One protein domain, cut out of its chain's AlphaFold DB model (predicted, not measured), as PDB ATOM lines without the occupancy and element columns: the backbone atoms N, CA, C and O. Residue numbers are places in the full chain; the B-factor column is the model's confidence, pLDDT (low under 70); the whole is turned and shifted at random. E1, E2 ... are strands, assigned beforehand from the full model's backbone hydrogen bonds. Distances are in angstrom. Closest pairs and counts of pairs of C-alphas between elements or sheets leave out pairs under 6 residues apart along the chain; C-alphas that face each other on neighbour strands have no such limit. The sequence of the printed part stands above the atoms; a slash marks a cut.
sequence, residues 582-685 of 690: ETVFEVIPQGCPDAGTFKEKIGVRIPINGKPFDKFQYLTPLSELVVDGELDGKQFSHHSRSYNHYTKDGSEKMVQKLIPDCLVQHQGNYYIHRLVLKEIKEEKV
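AT A GLANCE: This is residues 582 to 685 of the 690 residues of the protein "Myb-like domain-containing protein" of Hyaloscypha variabilis F (UniProt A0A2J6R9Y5). What does the shape look like? A curled, strongly twisted sheet of four strands, order E1, E2, E7, E6, makes one lobe; the antiparallel sheet E3, E4, E5 makes a second, separate lobe farther along the longest axis. Two short links, residues 622 to 629 and 657 to 662, join them. What is printed? The 104 residues hold seven named strands, E1 to E7 in chain order, and no named helix: all strand, both sheets antiparallel. How compact is it? It is loose, with a radius of gyration of the C-alphas of 18.1 A, and elongated, spanning 60 by 32 by 22 A.

IN THESE COORDINATES: Where is the larger sheet? E1 is residues 598 to 608, 25.1 A, from C-alpha 598 at (6.346, 155.620, -5.838); E2 is 611 to 621, 31.0 A. E7 is 669 to 679, 30.8 A, ending at C-alpha 679 at (2.704, 138.121, 3.227); E6 is 663 to 666. Where is the other? E3 is residues 630 to 638, 21.3 A, E4 641 to 648, 22.5 A, and E5 651 to 656.

HOW THE PARTS SIT: What joins the larger sheet? E2 is antiparallel to E7, with N 616 and O 676 2.8 A apart, and to E1, its hairpin partner, with N 600 and O 617 2.8 A apart. Hairpin E6 and E7 has N 664 and O 671 3.0 A apart. E1 bends by 72 degrees at residue 603; residues 586 to 587 pair antiparallel with 598 to 599 of E1. And the smaller? E3, E4, E5 form a meander, each strand the antiparallel neighbour of the one before: N 643 and O 636 are 2.7 A apart, N 646 and O 653 2.8 A.

THE WHOLE: How long is it? The two farthest C-alphas, of Gly 650 and Glu 683, are 60.3 A apart. Is it continuous and confident? The printed part has no cut and no long link; mean pLDDT is 78.9, with residues 593, 623 to 628, 658 to 661 and 682 to 685 under 70.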
ATOM      1  N   GLU A 582       2.562 163.362  -3.175       84.56
ATOM      2  CA  GLU A 582       3.645 163.146  -2.201       84.56
ATOM      3  C   GLU A 582       3.151 162.704  -0.814       84.56
ATOM      4  O   GLU A 582       3.904 162.116  -0.044       84.56
ATOM      5  N   THR A 583       1.885 162.974  -0.481       83.19
ATOM      6  CA  THR A 583       1.292 162.545   0.798       83.19
ATOM      7  C   THR A 583       0.760 161.116   0.752       83.19
ATOM      8  O   THR A 583       0.643 160.475   1.793       83.19
ATOM      9  N   VAL A 584       0.441 160.616  -0.445       84.44
ATOM     10  CA  VAL A 584      -0.130 159.278  -0.654       84.44
ATOM     11  C   VAL A 584       0.962 158.262  -0.983       84.44
ATOM     12  O   VAL A 584       0.924 157.126  -0.507       84.44
ATOM     13  N   PHE A 585       1.959 158.676  -1.764       88.00
ATOM     14  CA  PHE A 585       3.024 157.802  -2.226       88.00
ATOM     15  C   PHE A 585       4.372 158.146  -1.593       88.00
ATOM     16  O   PHE A 585       4.878 159.257  -1.717       88.00
ATOM     17  N   GLU A 586       5.003 157.142  -0.993       88.56
ATOM     18  CA  GLU A 586       6.380 157.205  -0.515       88.56
ATOM     19  C   GLU A 586       7.339 156.932  -1.682       88.56
ATOM     20  O   GLU A 586       7.243 155.903  -2.358       88.56
ATOM     21  N   VAL A 587       8.275 157.848  -1.935       89.69
ATOM     22  CA  VAL A 587       9.335 157.638  -2.930       89.69
ATOM     23  C   VAL A 587      10.317 156.609  -2.391       89.69
ATOM     24  O   VAL A 587      10.886 156.796  -1.316       89.69
ATOM     25  N   ILE A 588      10.563 155.539  -3.146       84.62
ATOM     26  CA  ILE A 588      11.592 154.568  -2.777       84.62
ATOM     27  C   ILE A 588      12.970 155.252  -2.874       84.62
ATOM     28  O   ILE A 588      13.327 155.726  -3.962       84.62
ATOM     29  N   PRO A 589      13.753 155.306  -1.773       84.56
ATOM     30  CA  PRO A 589      15.033 156.006  -1.736       84.56
ATOM     31  C   PRO A 589      16.029 155.504  -2.783       84.56
ATOM     32  O   PRO A 589      16.049 154.323  -3.146       84.56
ATOM     33  N   GLN A 590      16.915 156.399  -3.220       80.62
ATOM     34  CA  GLN A 590      18.051 156.026  -4.061       80.62
ATOM     35  C   GLN A 590      18.924 154.979  -3.347       80.62
ATOM     36  O   GLN A 590      19.221 155.111  -2.162       80.62
ATOM     37  N   GLY A 591      19.313 153.923  -4.068       74.62
ATOM     38  CA  GLY A 591      20.095 152.800  -3.531       74.62
ATOM     39  C   GLY A 591      19.279 151.561  -3.135       74.62
ATOM     40  O   GLY A 591      19.871 150.519  -2.855       74.62
ATOM     41  N   CYS A 592      17.944 151.623  -3.152       79.00
ATOM     42  CA  CYS A 592      17.085 150.442  -3.036       79.00
ATOM     43  C   CYS A 592      16.729 149.856  -4.420       79.00
ATOM     44  O   CYS A 592      16.699 150.598  -5.407       79.00
ATOM     45  N   PRO A 593      16.414 148.547  -4.516       63.88
ATOM     46  CA  PRO A 593      15.717 148.009  -5.683       63.88
ATOM     47  C   PRO A 593      14.442 148.828  -5.916       63.88
ATOM     48  O   PRO A 593      13.737 149.130  -4.953       63.88
ATOM     49  N   ASP A 594      14.175 149.209  -7.164       73.56
ATOM     50  CA  ASP A 594      13.049 150.065  -7.571       73.56
ATOM     51  C   ASP A 594      13.141 151.551  -7.154       73.56
ATOM     52  O   ASP A 594      12.122 152.243  -7.115       73.56
ATOM     53  N   ALA A 595      14.346 152.070  -6.879       77.94
ATOM     54  CA  ALA A 595      14.571 153.502  -6.643       77.94
ATOM     55  C   ALA A 595      13.891 154.388  -7.706       77.94
ATOM     56  O   ALA A 595      13.967 154.117  -8.904       77.94
ATOM     57  N   GLY A 596      13.216 155.449  -7.256       78.75
ATOM     58  CA  GLY A 596      12.411 156.319  -8.122       78.75
ATOM     59  C   GLY A 596      10.978 155.829  -8.368       78.75
ATOM     60  O   GLY A 596      10.174 156.583  -8.901       78.75
ATOM     61  N   THR A 597      10.616 154.614  -7.942       85.56
ATOM     62  CA  THR A 597       9.217 154.162  -7.897       85.56
ATOM     63  C   THR A 597       8.505 154.758  -6.683       85.56
ATOM     64  O   THR A 597       9.068 154.864  -5.594       85.56
ATOM     65  N   PHE A 598       7.243 155.116  -6.870       88.38
ATOM     66  CA  PHE A 598       6.346 155.620  -5.838       88.38
ATOM     67  C   PHE A 598       5.565 154.452  -5.236       88.38
ATOM     68  O   PHE A 598       5.037 153.615  -5.967       88.38
ATOM     69  N   LYS A 599       5.486 154.363  -3.911       89.56
ATOM     70  CA  LYS A 599       4.856 153.247  -3.202       89.56
ATOM     71  C   LYS A 599       3.789 153.747  -2.240       89.56
ATOM     72  O   LYS A 599       4.076 154.504  -1.325       89.56
ATOM     73  N   GLU A 600       2.579 153.231  -2.376       88.19
ATOM     74  CA  GLU A 600       1.485 153.436  -1.434       88.19
ATOM     75  C   GLU A 600       1.143 152.105  -0.758       88.19
ATOM     76  O   GLU A 600       1.009 151.053  -1.392       88.19
ATOM     77  N   LYS A 601       0.983 152.132   0.566       84.19
ATOM     78  CA  LYS A 601       0.383 151.012   1.288       84.19
ATOM     79  C   LYS A 601      -1.130 151.195   1.279       84.19
ATOM     80  O   LYS A 601      -1.669 151.943   2.089       84.19
ATOM     81  N   ILE A 602      -1.819 150.447   0.424       80.75
ATOM     82  CA  ILE A 602      -3.275 150.360   0.473       80.75
ATOM     83  C   ILE A 602      -3.590 149.607   1.770       80.75
ATOM     84  O   ILE A 602      -3.329 148.412   1.855       80.75
ATOM     85  N   GLY A 603      -4.101 150.283   2.803       77.62
ATOM     86  CA  GLY A 603      -4.333 149.745   4.161       77.62
ATOM     87  C   GLY A 603      -5.303 148.552   4.281       77.62
ATOM     88  O   GLY A 603      -5.830 148.282   5.355       77.62
ATOM     89  N   VAL A 604      -5.556 147.838   3.188       79.12
ATOM     90  CA  VAL A 604      -6.402 146.659   3.077       79.12
ATOM     91  C   VAL A 604      -5.545 145.406   3.246       79.12
ATOM     92  O   VAL A 604      -4.643 145.133   2.448       79.12
ATOM     93  N   ARG A 605      -5.865 144.611   4.271       83.25
ATOM     94  CA  ARG A 605      -5.328 143.258   4.444       83.25
ATOM     95  C   ARG A 605      -6.198 142.264   3.693       83.25
ATOM     96  O   ARG A 605      -7.401 142.204   3.930       83.25
ATOM     97  N   ILE A 606      -5.590 141.477   2.814       82.50
ATOM     98  CA  ILE A 606      -6.299 140.478   2.015       82.50
ATOM     99  C   ILE A 606      -5.929 139.089   2.542       82.50
ATOM    100  O   ILE A 606      -4.746 138.740   2.523       82.50
ATOM    101  N   PRO A 607      -6.894 138.291   3.034       84.00
ATOM    102  CA  PRO A 607      -6.643 136.901   3.374       84.00
ATOM    103  C   PRO A 607      -6.591 136.062   2.092       84.00
ATOM    104  O   PRO A 607      -7.547 136.038   1.321       84.00
ATOM    105  N   ILE A 608      -5.486 135.351   1.870       81.19
ATOM    106  CA  ILE A 608      -5.355 134.367   0.787       81.19
ATOM    107  C   ILE A 608      -4.923 133.054   1.429       81.19
ATOM    108  O   ILE A 608      -3.879 132.992   2.074       81.19
ATOM    109  N   ASN A 609      -5.749 132.013   1.295       86.81
ATOM    110  CA  ASN A 609      -5.514 130.693   1.896       86.81
ATOM    111  C   ASN A 609      -5.232 130.751   3.412       86.81
ATOM    112  O   ASN A 609      -4.328 130.090   3.914       86.81
ATOM    113  N   GLY A 610      -5.978 131.591   4.139       86.44
ATOM    114  CA  GLY A 610      -5.848 131.752   5.593       86.44
ATOM    115  C   GLY A 610      -4.676 132.626   6.057       86.44
ATOM    116  O   GLY A 610      -4.603 132.949   7.238       86.44
ATOM    117  N   LYS A 611      -3.798 133.070   5.151       81.31
ATOM    118  CA  LYS A 611      -2.661 133.942   5.468       81.31
ATOM    119  C   LYS A 611      -2.982 135.406   5.144       81.31
ATOM    120  O   LYS A 611      -3.534 135.671   4.072       81.31
ATOM    121  N   PRO A 612      -2.663 136.367   6.029       85.25
ATOM    122  CA  PRO A 612      -2.903 137.781   5.768       85.25
ATOM    123  C   PRO A 612      -1.787 138.398   4.910       85.25
ATOM    124  O   PRO A 612      -0.599 138.246   5.201       85.25
ATOM    125  N   PHE A 613      -2.172 139.150   3.879       88.56
ATOM    126  CA  PHE A 613      -1.260 139.908   3.019       88.56
ATOM    127  C   PHE A 613      -1.553 141.404   3.118       88.56
ATOM    128  O   PHE A 613      -2.712 141.813   3.051       88.56
ATOM    129  N   ASP A 614      -0.508 142.222   3.225       85.44
ATOM    130  CA  ASP A 614      -0.613 143.667   3.014       85.44
ATOM    131  C   ASP A 614      -0.595 143.948   1.503       85.44
ATOM    132  O   ASP A 614       0.284 143.456   0.781       85.44
ATOM    133  N   LYS A 615      -1.552 144.746   1.020       84.88
ATOM    134  CA  LYS A 615      -1.600 145.196  -0.375       84.88
ATOM    135  C   LYS A 615      -0.802 146.488  -0.541       84.88
ATOM    136  O   LYS A 615      -1.047 147.484   0.132       84.88
ATOM    137  N   PHE A 616       0.139 146.479  -1.471       84.81
ATOM    138  CA  PHE A 616       0.924 147.644  -1.854       84.81
ATOM    139  C   PHE A 616       0.632 148.008  -3.303       84.81
ATOM    140  O   PHE A 616       0.484 147.133  -4.158       84.81
ATOM    141  N   GLN A 617       0.583 149.304  -3.559       86.81
ATOM    142  CA  GLN A 617       0.502 149.891  -4.878       86.81
ATOM    143  C   GLN A 617       1.842 150.535  -5.192       86.81
ATOM    144  O   GLN A 617       2.346 151.341  -4.419       86.81
ATOM    145  N   TYR A 618       2.430 150.149  -6.315       85.56
ATOM    146  CA  TYR A 618       3.651 150.740  -6.830       85.56
ATOM    147  C   TYR A 618       3.311 151.460  -8.131       85.56
ATOM    148  O   TYR A 618       2.710 150.874  -9.031       85.56
ATOM    149  N   LEU A 619       3.678 152.730  -8.212       87.88
ATOM    150  CA  LEU A 619       3.635 153.542  -9.415       87.88
ATOM    151  C   LEU A 619       5.075 153.754  -9.862       87.88
ATOM    152  O   LEU A 619       5.807 154.571  -9.305       87.88
ATOM    153  N   THR A 620       5.511 152.977 -10.846       85.81
ATOM    154  CA  THR A 620       6.838 153.173 -11.431       85.81
ATOM    155  C   THR A 620       6.714 154.272 -12.477       85.81
ATOM    156  O   THR A 620       5.938 154.084 -13.425       85.81
ATOM    157  N   PRO A 621       7.408 155.416 -12.318       80.75
ATOM    158  CA  PRO A 621       7.383 156.447 -13.337       80.75
ATOM    159  C   PRO A 621       7.914 155.850 -14.632       80.75
ATOM    160  O   PRO A 621       8.949 155.183 -14.656       80.75
ATOM    161  N   LEU A 622       7.203 156.100 -15.724       77.56
ATOM    162  CA  LEU A 622       7.722 155.864 -17.061       77.56
ATOM    163  C   LEU A 622       8.643 157.030 -17.430       77.56
ATOM    164  O   LEU A 622       8.413 157.737 -18.405       77.56
ATOM    165  N   SER A 623       9.674 157.265 -16.615       60.72
ATOM    166  CA  SER A 623      10.559 158.433 -16.705       60.72
ATOM    167  C   SER A 623      11.336 158.526 -18.026       60.72
ATOM    168  O   SER A 623      11.932 159.560 -18.299       60.72
ATOM    169  N   GLU A 624      11.283 157.495 -18.873       54.16
ATOM    170  CA  GLU A 624      11.945 157.457 -20.183       54.16
ATOM    171  C   GLU A 624      10.995 157.208 -21.363       54.16
ATOM    172  O   GLU A 624      11.437 157.191 -22.508       54.16
ATOM    173  N   LEU A 625       9.686 157.049 -21.134       53.53
ATOM    174  CA  LEU A 625       8.732 156.849 -22.227       53.53
ATOM    175  C   LEU A 625       8.000 158.150 -22.559       53.53
ATOM    176  O   LEU A 625       6.774 158.204 -22.626       53.53
ATOM    177  N   VAL A 626       8.766 159.214 -22.803       55.16
ATOM    178  CA  VAL A 626       8.267 160.300 -23.648       55.16
ATOM    179  C   VAL A 626       8.244 159.726 -25.058       55.16
ATOM    180  O   VAL A 626       9.263 159.680 -25.748       55.16
ATOM    181  N   VAL A 627       7.091 159.194 -25.468       60.91
ATOM    182  CA  VAL A 627       6.907 158.792 -26.861       60.91
ATOM    183  C   VAL A 627       6.832 160.071 -27.666       60.91
ATOM    184  O   VAL A 627       5.796 160.712 -27.782       60.91
ATOM    185  N   ASP A 628       7.988 160.458 -28.169       55.78
ATOM    186  CA  ASP A 628       8.169 161.579 -29.061       55.78
ATOM    187  C   ASP A 628       7.267 161.406 -30.298       55.78
ATOM    188  O   ASP A 628       7.615 160.624 -31.192       55.78
ATOM    189  N   GLY A 629       6.139 162.128 -30.331       72.88
ATOM    190  CA  GLY A 629       5.169 162.185 -31.431       72.88
ATOM    191  C   GLY A 629       3.724 162.419 -30.981       72.88
ATOM    192  O   GLY A 629       3.376 162.188 -29.826       72.88
ATOM    193  N   GLU A 630       2.878 162.875 -31.902       76.81
ATOM    194  CA  GLU A 630       1.432 162.965 -31.696       76.81
ATOM    195  C   GLU A 630       0.807 161.575 -31.857       76.81
ATOM    196  O   GLU A 630       1.094 160.859 -32.816       76.81
ATOM    197  N   LEU A 631      -0.032 161.172 -30.901       79.12
ATOM    198  CA  LEU A 631      -0.810 159.938 -30.999       79.12
ATOM    199  C   LEU A 631      -1.880 160.128 -32.080       79.12
ATOM    200  O   LEU A 631      -2.813 160.905 -31.894       79.12
ATOM    201  N   ASP A 632      -1.783 159.391 -33.183       79.31
ATOM    202  CA  ASP A 632      -2.674 159.581 -34.337       79.31
ATOM    203  C   ASP A 632      -3.984 158.769 -34.249       79.31
ATOM    204  O   ASP A 632      -4.799 158.763 -35.173       79.31
ATOM    205  N   GLY A 633      -4.179 158.058 -33.134       76.56
ATOM    206  CA  GLY A 633      -5.357 157.242 -32.846       76.56
ATOM    207  C   GLY A 633      -5.399 155.890 -33.566       76.56
ATOM    208  O   GLY A 633      -6.304 155.096 -33.296       76.56
ATOM    209  N   LYS A 634      -4.436 155.573 -34.444       80.81
ATOM    210  CA  LYS A 634      -4.390 154.276 -35.130       80.81
ATOM    211  C   LYS A 634      -3.795 153.203 -34.217       80.81
ATOM    212  O   LYS A 634      -2.862 153.443 -33.447       80.81
ATOM    213  N   GLN A 635      -4.342 151.991 -34.305       79.69
ATOM    214  CA  GLN A 635      -3.863 150.823 -33.562       79.69
ATOM    215  C   GLN A 635      -3.479 149.701 -34.521       79.69
ATOM    216  O   GLN A 635      -4.209 149.392 -35.460       79.69
ATOM    217  N   PHE A 636      -2.351 149.060 -34.233       82.75
ATOM    218  CA  PHE A 636      -1.821 147.936 -34.995       82.75
ATOM    219  C   PHE A 636      -1.761 146.696 -34.106       82.75
ATOM    220  O   PHE A 636      -1.506 146.794 -32.906       82.75
ATOM    221  N   SER A 637      -2.010 145.514 -34.665       81.44
ATOM    222  CA  SER A 637      -1.896 144.245 -33.945       81.44
ATOM    223  C   SER A 637      -0.876 143.335 -34.624       81.44
ATOM    224  O   SER A 637      -0.904 143.133 -35.834       81.44
ATOM    225  N   HIS A 638       0.052 142.791 -33.839       80.69
ATOM    226  CA  HIS A 638       1.086 141.881 -34.325       80.69
ATOM    227  C   HIS A 638       1.417 140.857 -33.234       80.69
ATOM    228  O   HIS A 638       1.730 141.235 -32.105       80.69
ATOM    229  N   HIS A 639       1.330 139.561 -33.558       70.94
ATOM    230  CA  HIS A 639       1.602 138.453 -32.625       70.94
ATOM    231  C   HIS A 639       0.832 138.563 -31.292       70.94
ATOM    232  O   HIS A 639       1.412 138.471 -30.210       70.94
ATOM    233  N   SER A 640      -0.480 138.812 -31.370       76.25
ATOM    234  CA  SER A 640      -1.373 138.959 -30.205       76.25
ATOM    235  C   SER A 640      -1.051 140.137 -29.273       76.25
ATOM    236  O   SER A 640      -1.587 140.218 -28.170       76.25
ATOM    237  N   ARG A 641      -0.202 141.074 -29.706       70.81
ATOM    238  CA  ARG A 641       0.084 142.333 -29.005       70.81
ATOM    239  C   ARG A 641      -0.492 143.493 -29.809       70.81
ATOM    240  O   ARG A 641      -0.388 143.504 -31.034       70.81
ATOM    241  N   SER A 642      -1.118 144.446 -29.124       76.06
ATOM    242  CA  SER A 642      -1.596 145.696 -29.725       76.06
ATOM    243  C   SER A 642      -0.517 146.769 -29.585       76.06
ATOM    244  O   SER A 642       0.240 146.739 -28.619       76.06
ATOM    245  N   TYR A 643      -0.429 147.685 -30.544       86.06
ATOM    246  CA  TYR A 643       0.501 148.807 -30.593       86.06
ATOM    247  C   TYR A 643      -0.281 150.083 -30.931       86.06
ATOM    248  O   TYR A 643      -1.131 150.063 -31.820       86.06
ATOM    249  N   ASN A 644       0.001 151.175 -30.227       79.75
ATOM    250  CA  ASN A 644      -0.477 152.521 -30.531       79.75
ATOM    251  C   ASN A 644       0.491 153.194 -31.508       79.75
ATOM    252  O   ASN A 644       1.706 153.028 -31.378       79.75
ATOM    253  N   HIS A 645      -0.037 153.950 -32.464       85.00
ATOM    254  CA  HIS A 645       0.757 154.624 -33.480       85.00
ATOM    255  C   HIS A 645       0.937 156.115 -33.185       85.00
ATOM    256  O   HIS A 645       0.017 156.801 -32.746       85.00
ATOM    257  N   TYR A 646       2.160 156.590 -33.391       85.88
ATOM    258  CA  TYR A 646       2.596 157.948 -33.111       85.88
ATOM    259  C   TYR A 646       3.323 158.506 -34.328       85.88
ATOM    260  O   TYR A 646       4.104 157.796 -34.962       85.88
ATOM    261  N   THR A 647       3.123 159.787 -34.613       77.50
ATOM    262  CA  THR A 647       3.816 160.500 -35.688       77.50
ATOM    263  C   THR A 647       4.617 161.669 -35.124       77.50
ATOM    264  O   THR A 647       4.085 162.520 -34.418       77.50
ATOM    265  N   LYS A 648       5.914 161.742 -35.441       82.69
ATOM    266  CA  LYS A 648       6.763 162.907 -35.128       82.69
ATOM    267  C   LYS A 648       7.581 163.282 -36.347       82.69
ATOM    268  O   LYS A 648       8.286 162.426 -36.872       82.69
ATOM    269  N   ASP A 649       7.503 164.530 -36.797       87.81
ATOM    270  CA  ASP A 649       8.311 165.045 -37.914       87.81
ATOM    271  C   ASP A 649       8.232 164.170 -39.188       87.81
ATOM    272  O   ASP A 649       9.218 163.971 -39.894       87.81
ATOM    273  N   GLY A 650       7.059 163.584 -39.462       82.88
ATOM    274  CA  GLY A 650       6.841 162.666 -40.591       82.88
ATOM    275  C   GLY A 650       7.347 161.230 -40.385       82.88
ATOM    276  O   GLY A 650       7.176 160.401 -41.274       82.88
ATOM    277  N   SER A 651       7.935 160.911 -39.228       73.31
ATOM    278  CA  SER A 651       8.334 159.552 -38.847       73.31
ATOM    279  C   SER A 651       7.237 158.835 -38.054       73.31
ATOM    280  O   SER A 651       6.680 159.386 -37.102       73.31
ATOM    281  N   GLU A 652       6.931 157.602 -38.461       87.00
ATOM    282  CA  GLU A 652       5.950 156.716 -37.827       87.00
ATOM    283  C   GLU A 652       6.609 155.870 -36.727       87.00
ATOM    284  O   GLU A 652       7.659 155.255 -36.931       87.00
ATOM    285  N   LYS A 653       5.989 155.818 -35.546       83.69
ATOM    286  CA  LYS A 653       6.425 155.008 -34.403       83.69
ATOM    287  C   LYS A 653       5.264 154.165 -33.896       83.69
ATOM    288  O   LYS A 653       4.160 154.661 -33.710       83.69
ATOM    289  N   MET A 654       5.520 152.891 -33.615       83.50
ATOM    290  CA  MET A 654       4.540 151.991 -33.003       83.50
ATOM    291  C   MET A 654       5.003 151.589 -31.608       83.50
ATOM    292  O   MET A 654       6.068 151.000 -31.445       83.50
ATOM    293  N   VAL A 655       4.195 151.887 -30.594       78.75
ATOM    294  CA  VAL A 655       4.502 151.591 -29.191       78.75
ATOM    295  C   VAL A 655       3.532 150.546 -28.684       78.75
ATOM    296  O   VAL A 655       2.323 150.717 -28.810       78.75
ATOM    297  N   GLN A 656       4.046 149.456 -28.115       79.62
ATOM    298  CA  GLN A 656       3.201 148.374 -27.620       79.62
ATOM    299  C   GLN A 656       2.198 148.918 -26.596       79.62
ATOM    300  O   GLN A 656       2.573 149.508 -25.584       79.62
ATOM    301  N   LYS A 657       0.912 148.695 -26.865       71.81
ATOM    302  CA  LYS A 657      -0.198 149.006 -25.977       71.81
ATOM    303  C   LYS A 657      -0.003 148.199 -24.699       71.81
ATOM    304  O   LYS A 657      -0.091 146.967 -24.698       71.81
ATOM    305  N   LEU A 658       0.322 148.904 -23.624       66.19
ATOM    306  CA  LEU A 658       0.334 148.343 -22.281       66.19
ATOM    307  C   LEU A 658      -1.095 147.918 -21.922       66.19
ATOM    308  O   LEU A 658      -2.065 148.488 -22.426       66.19
ATOM    309  N   ILE A 659      -1.228 146.887 -21.087       69.81
ATOM    310  CA  ILE A 659      -2.539 146.432 -20.609       69.81
ATOM    311  C   ILE A 659      -3.234 147.649 -19.964       69.81
ATOM    312  O   ILE A 659      -2.629 148.249 -19.072       69.81
ATOM    313  N   PRO A 660      -4.443 148.046 -20.419       61.50
ATOM    314  CA  PRO A 660      -5.069 149.322 -20.052       61.50
ATOM    315  C   PRO A 660      -5.153 149.573 -18.543       61.50
ATOM    316  O   PRO A 660      -4.959 150.696 -18.092       61.50
ATOM    317  N   ASP A 661      -5.340 148.515 -17.754       66.06
ATOM    318  CA  ASP A 661      -5.508 148.598 -16.297       66.06
ATOM    319  C   ASP A 661      -4.211 148.914 -15.530       66.06
ATOM    320  O   ASP A 661      -4.229 149.144 -14.317       66.06
ATOM    321  N   CYS A 662      -3.068 148.895 -16.217       75.19
ATOM    322  CA  CYS A 662      -1.757 149.111 -15.620       75.19
ATOM    323  C   CYS A 662      -1.187 150.500 -15.910       75.19
ATOM    324  O   CYS A 662      -0.146 150.816 -15.349       75.19
ATOM    325  N   LEU A 663      -1.802 151.317 -16.774       79.25
ATOM    326  CA  LEU A 663      -1.306 152.661 -17.078       79.25
ATOM    327  C   LEU A 663      -2.182 153.703 -16.389       79.25
ATOM    328  O   LEU A 663      -3.386 153.764 -16.619       79.25
ATOM    329  N   VAL A 664      -1.563 154.535 -15.560       82.00
ATOM    330  CA  VAL A 664      -2.252 155.611 -14.847       82.00
ATOM    331  C   VAL A 664      -1.557 156.926 -15.168       82.00
ATOM    332  O   VAL A 664      -0.325 156.980 -15.209       82.00
ATOM    333  N   GLN A 665      -2.338 157.975 -15.421       83.00
ATOM    334  CA  GLN A 665      -1.817 159.313 -15.681       83.00
ATOM    335  C   GLN A 665      -1.975 160.190 -14.433       83.00
ATOM    336  O   GLN A 665      -3.006 160.168 -13.764       83.00
ATOM    337  N   HIS A 666      -0.937 160.953 -14.095       82.44
ATOM    338  CA  HIS A 666      -1.011 161.973 -13.054       82.44
ATOM    339  C   HIS A 666      -0.134 163.169 -13.431       82.44
ATOM    340  O   HIS A 666       1.070 163.016 -13.642       82.44
ATOM    341  N   GLN A 667      -0.744 164.356 -13.535       81.94
ATOM    342  CA  GLN A 667      -0.065 165.617 -13.888       81.94
ATOM    343  C   GLN A 667       0.782 165.524 -15.175       81.94
ATOM    344  O   GLN A 667       1.913 165.995 -15.228       81.94
ATOM    345  N   GLY A 668       0.254 164.871 -16.216       77.12
ATOM    346  CA  GLY A 668       0.950 164.714 -17.500       77.12
ATOM    347  C   GLY A 668       2.003 163.598 -17.542       77.12
ATOM    348  O   GLY A 668       2.423 163.223 -18.631       77.12
ATOM    349  N   ASN A 669       2.369 163.013 -16.398       78.50
ATOM    350  CA  ASN A 669       3.285 161.879 -16.329       78.50
ATOM    351  C   ASN A 669       2.524 160.552 -16.332       78.50
ATOM    352  O   ASN A 669       1.458 160.426 -15.720       78.50
ATOM    353  N   TYR A 670       3.099 159.551 -16.995       81.94
ATOM    354  CA  TYR A 670       2.563 158.196 -17.039       81.94
ATOM    355  C   TYR A 670       3.282 157.295 -16.044       81.94
ATOM    356  O   TYR A 670       4.510 157.315 -15.922       81.94
ATOM    357  N   TYR A 671       2.505 156.459 -15.367       85.38
ATOM    358  CA  TYR A 671       2.996 155.495 -14.396       85.38
ATOM    359  C   TYR A 671       2.515 154.101 -14.767       85.38
ATOM    360  O   TYR A 671       1.346 153.915 -15.116       85.38
ATOM    361  N   ILE A 672       3.397 153.106 -14.637       84.75
ATOM    362  CA  ILE A 672       2.944 151.715 -14.576       84.75
ATOM    363  C   ILE A 672       2.492 151.441 -13.147       84.75
ATOM    364  O   ILE A 672       3.294 151.388 -12.214       84.75
ATOM    365  N   HIS A 673       1.196 151.225 -13.009       83.69
ATOM    366  CA  HIS A 673       0.539 150.761 -11.810       83.69
ATOM    367  C   HIS A 673       0.734 149.252 -11.636       83.69
ATOM    368  O   HIS A 673       0.303 148.440 -12.459       83.69
ATOM    369  N   ARG A 674       1.395 148.872 -10.539       83.38
ATOM    370  CA  ARG A 674       1.596 147.482 -10.117       83.38
ATOM    371  C   ARG A 674       1.018 147.277  -8.728       83.38
ATOM    372  O   ARG A 674       1.297 148.037  -7.805       83.38
ATOM    373  N   LEU A 675       0.264 146.197  -8.565       82.62
ATOM    374  CA  LEU A 675      -0.218 145.751  -7.265       82.62
ATOM    375  C   LEU A 675       0.649 144.596  -6.776       82.62
ATOM    376  O   LEU A 675       0.826 143.604  -7.477       82.62
ATOM    377  N   VAL A 676       1.171 144.722  -5.562       83.69
ATOM    378  CA  VAL A 676       2.018 143.707  -4.934       83.69
ATOM    379  C   VAL A 676       1.404 143.318  -3.599       83.69
ATOM    380  O   VAL A 676       1.075 144.171  -2.777       83.69
ATOM    381  N   LEU A 677       1.268 142.016  -3.369       84.81
ATOM    382  CA  LEU A 677       0.818 141.462  -2.098       84.81
ATOM    383  C   LEU A 677       2.032 140.960  -1.324       84.81
ATOM    384  O   LEU A 677       2.793 140.138  -1.831       84.81
ATOM    385  N   LYS A 678       2.219 141.444  -0.095       84.31
ATOM    386  CA  LYS A 678       3.307 140.995   0.780       84.31
ATOM    387  C   LYS A 678       2.729 140.227   1.961       84.31
ATOM    388  O   LYS A 678       1.956 140.788   2.733       84.31
ATOM    389  N   GLU A 679       3.116 138.961   2.098       85.94
ATOM    390  CA  GLU A 679       2.704 138.121   3.227       85.94
ATOM    391  C   GLU A 679       3.166 138.752   4.544       85.94
ATOM    392  O   GLU A 679       4.334 139.133   4.699       85.94
ATOM    393  N   ILE A 680       2.249 138.861   5.503       84.62
ATOM    394  CA  ILE A 680       2.572 139.292   6.858       84.62
ATOM    395  C   ILE A 680       3.068 138.056   7.606       84.62
ATOM    396  O   ILE A 680       2.277 137.225   8.043       84.62
ATOM    397  N   LYS A 681       4.390 137.927   7.751       81.25
ATOM    398  CA  LYS A 681       4.979 136.878   8.594       81.25
ATOM    399  C   LYS A 681       4.526 137.082  10.048       81.25
ATOM    400  O   LYS A 681       4.655 138.185  10.585       81.25
ATOM    401  N   GLU A 682       3.994 136.026  10.660       67.81
ATOM    402  CA  GLU A 682       3.300 136.051  11.961       67.81
ATOM    403  C   GLU A 682       4.139 136.598  13.128       67.81
ATOM    404  O   GLU A 682       3.568 137.143  14.071       67.81
ATOM    405  N   GLU A 683       5.475 136.590  13.034       60.59
ATOM    406  CA  GLU A 683       6.374 137.181  14.043       60.59
ATOM    407  C   GLU A 683       6.102 138.670  14.320       60.59
ATOM    408  O   GLU A 683       6.382 139.158  15.411       60.59
ATOM    409  N   LYS A 684       5.512 139.412  13.372       52.19
ATOM    410  CA  LYS A 684       5.140 140.824  13.584       52.19
ATOM    411  C   LYS A 684       3.717 141.033  14.109       52.19
ATOM    412  O   LYS A 684       3.388 142.148  14.507       52.19
ATOM    413  N   VAL A 685       2.868 140.005  14.117       53.94
ATOM    414  CA  VAL A 685       1.463 140.124  14.550       53.94
ATOM    415  C   VAL A 685       1.345 140.088  16.078       53.94
ATOM    416  O   VAL A 685       0.454 140.733  16.626       53.94
TER     417      VAL A 685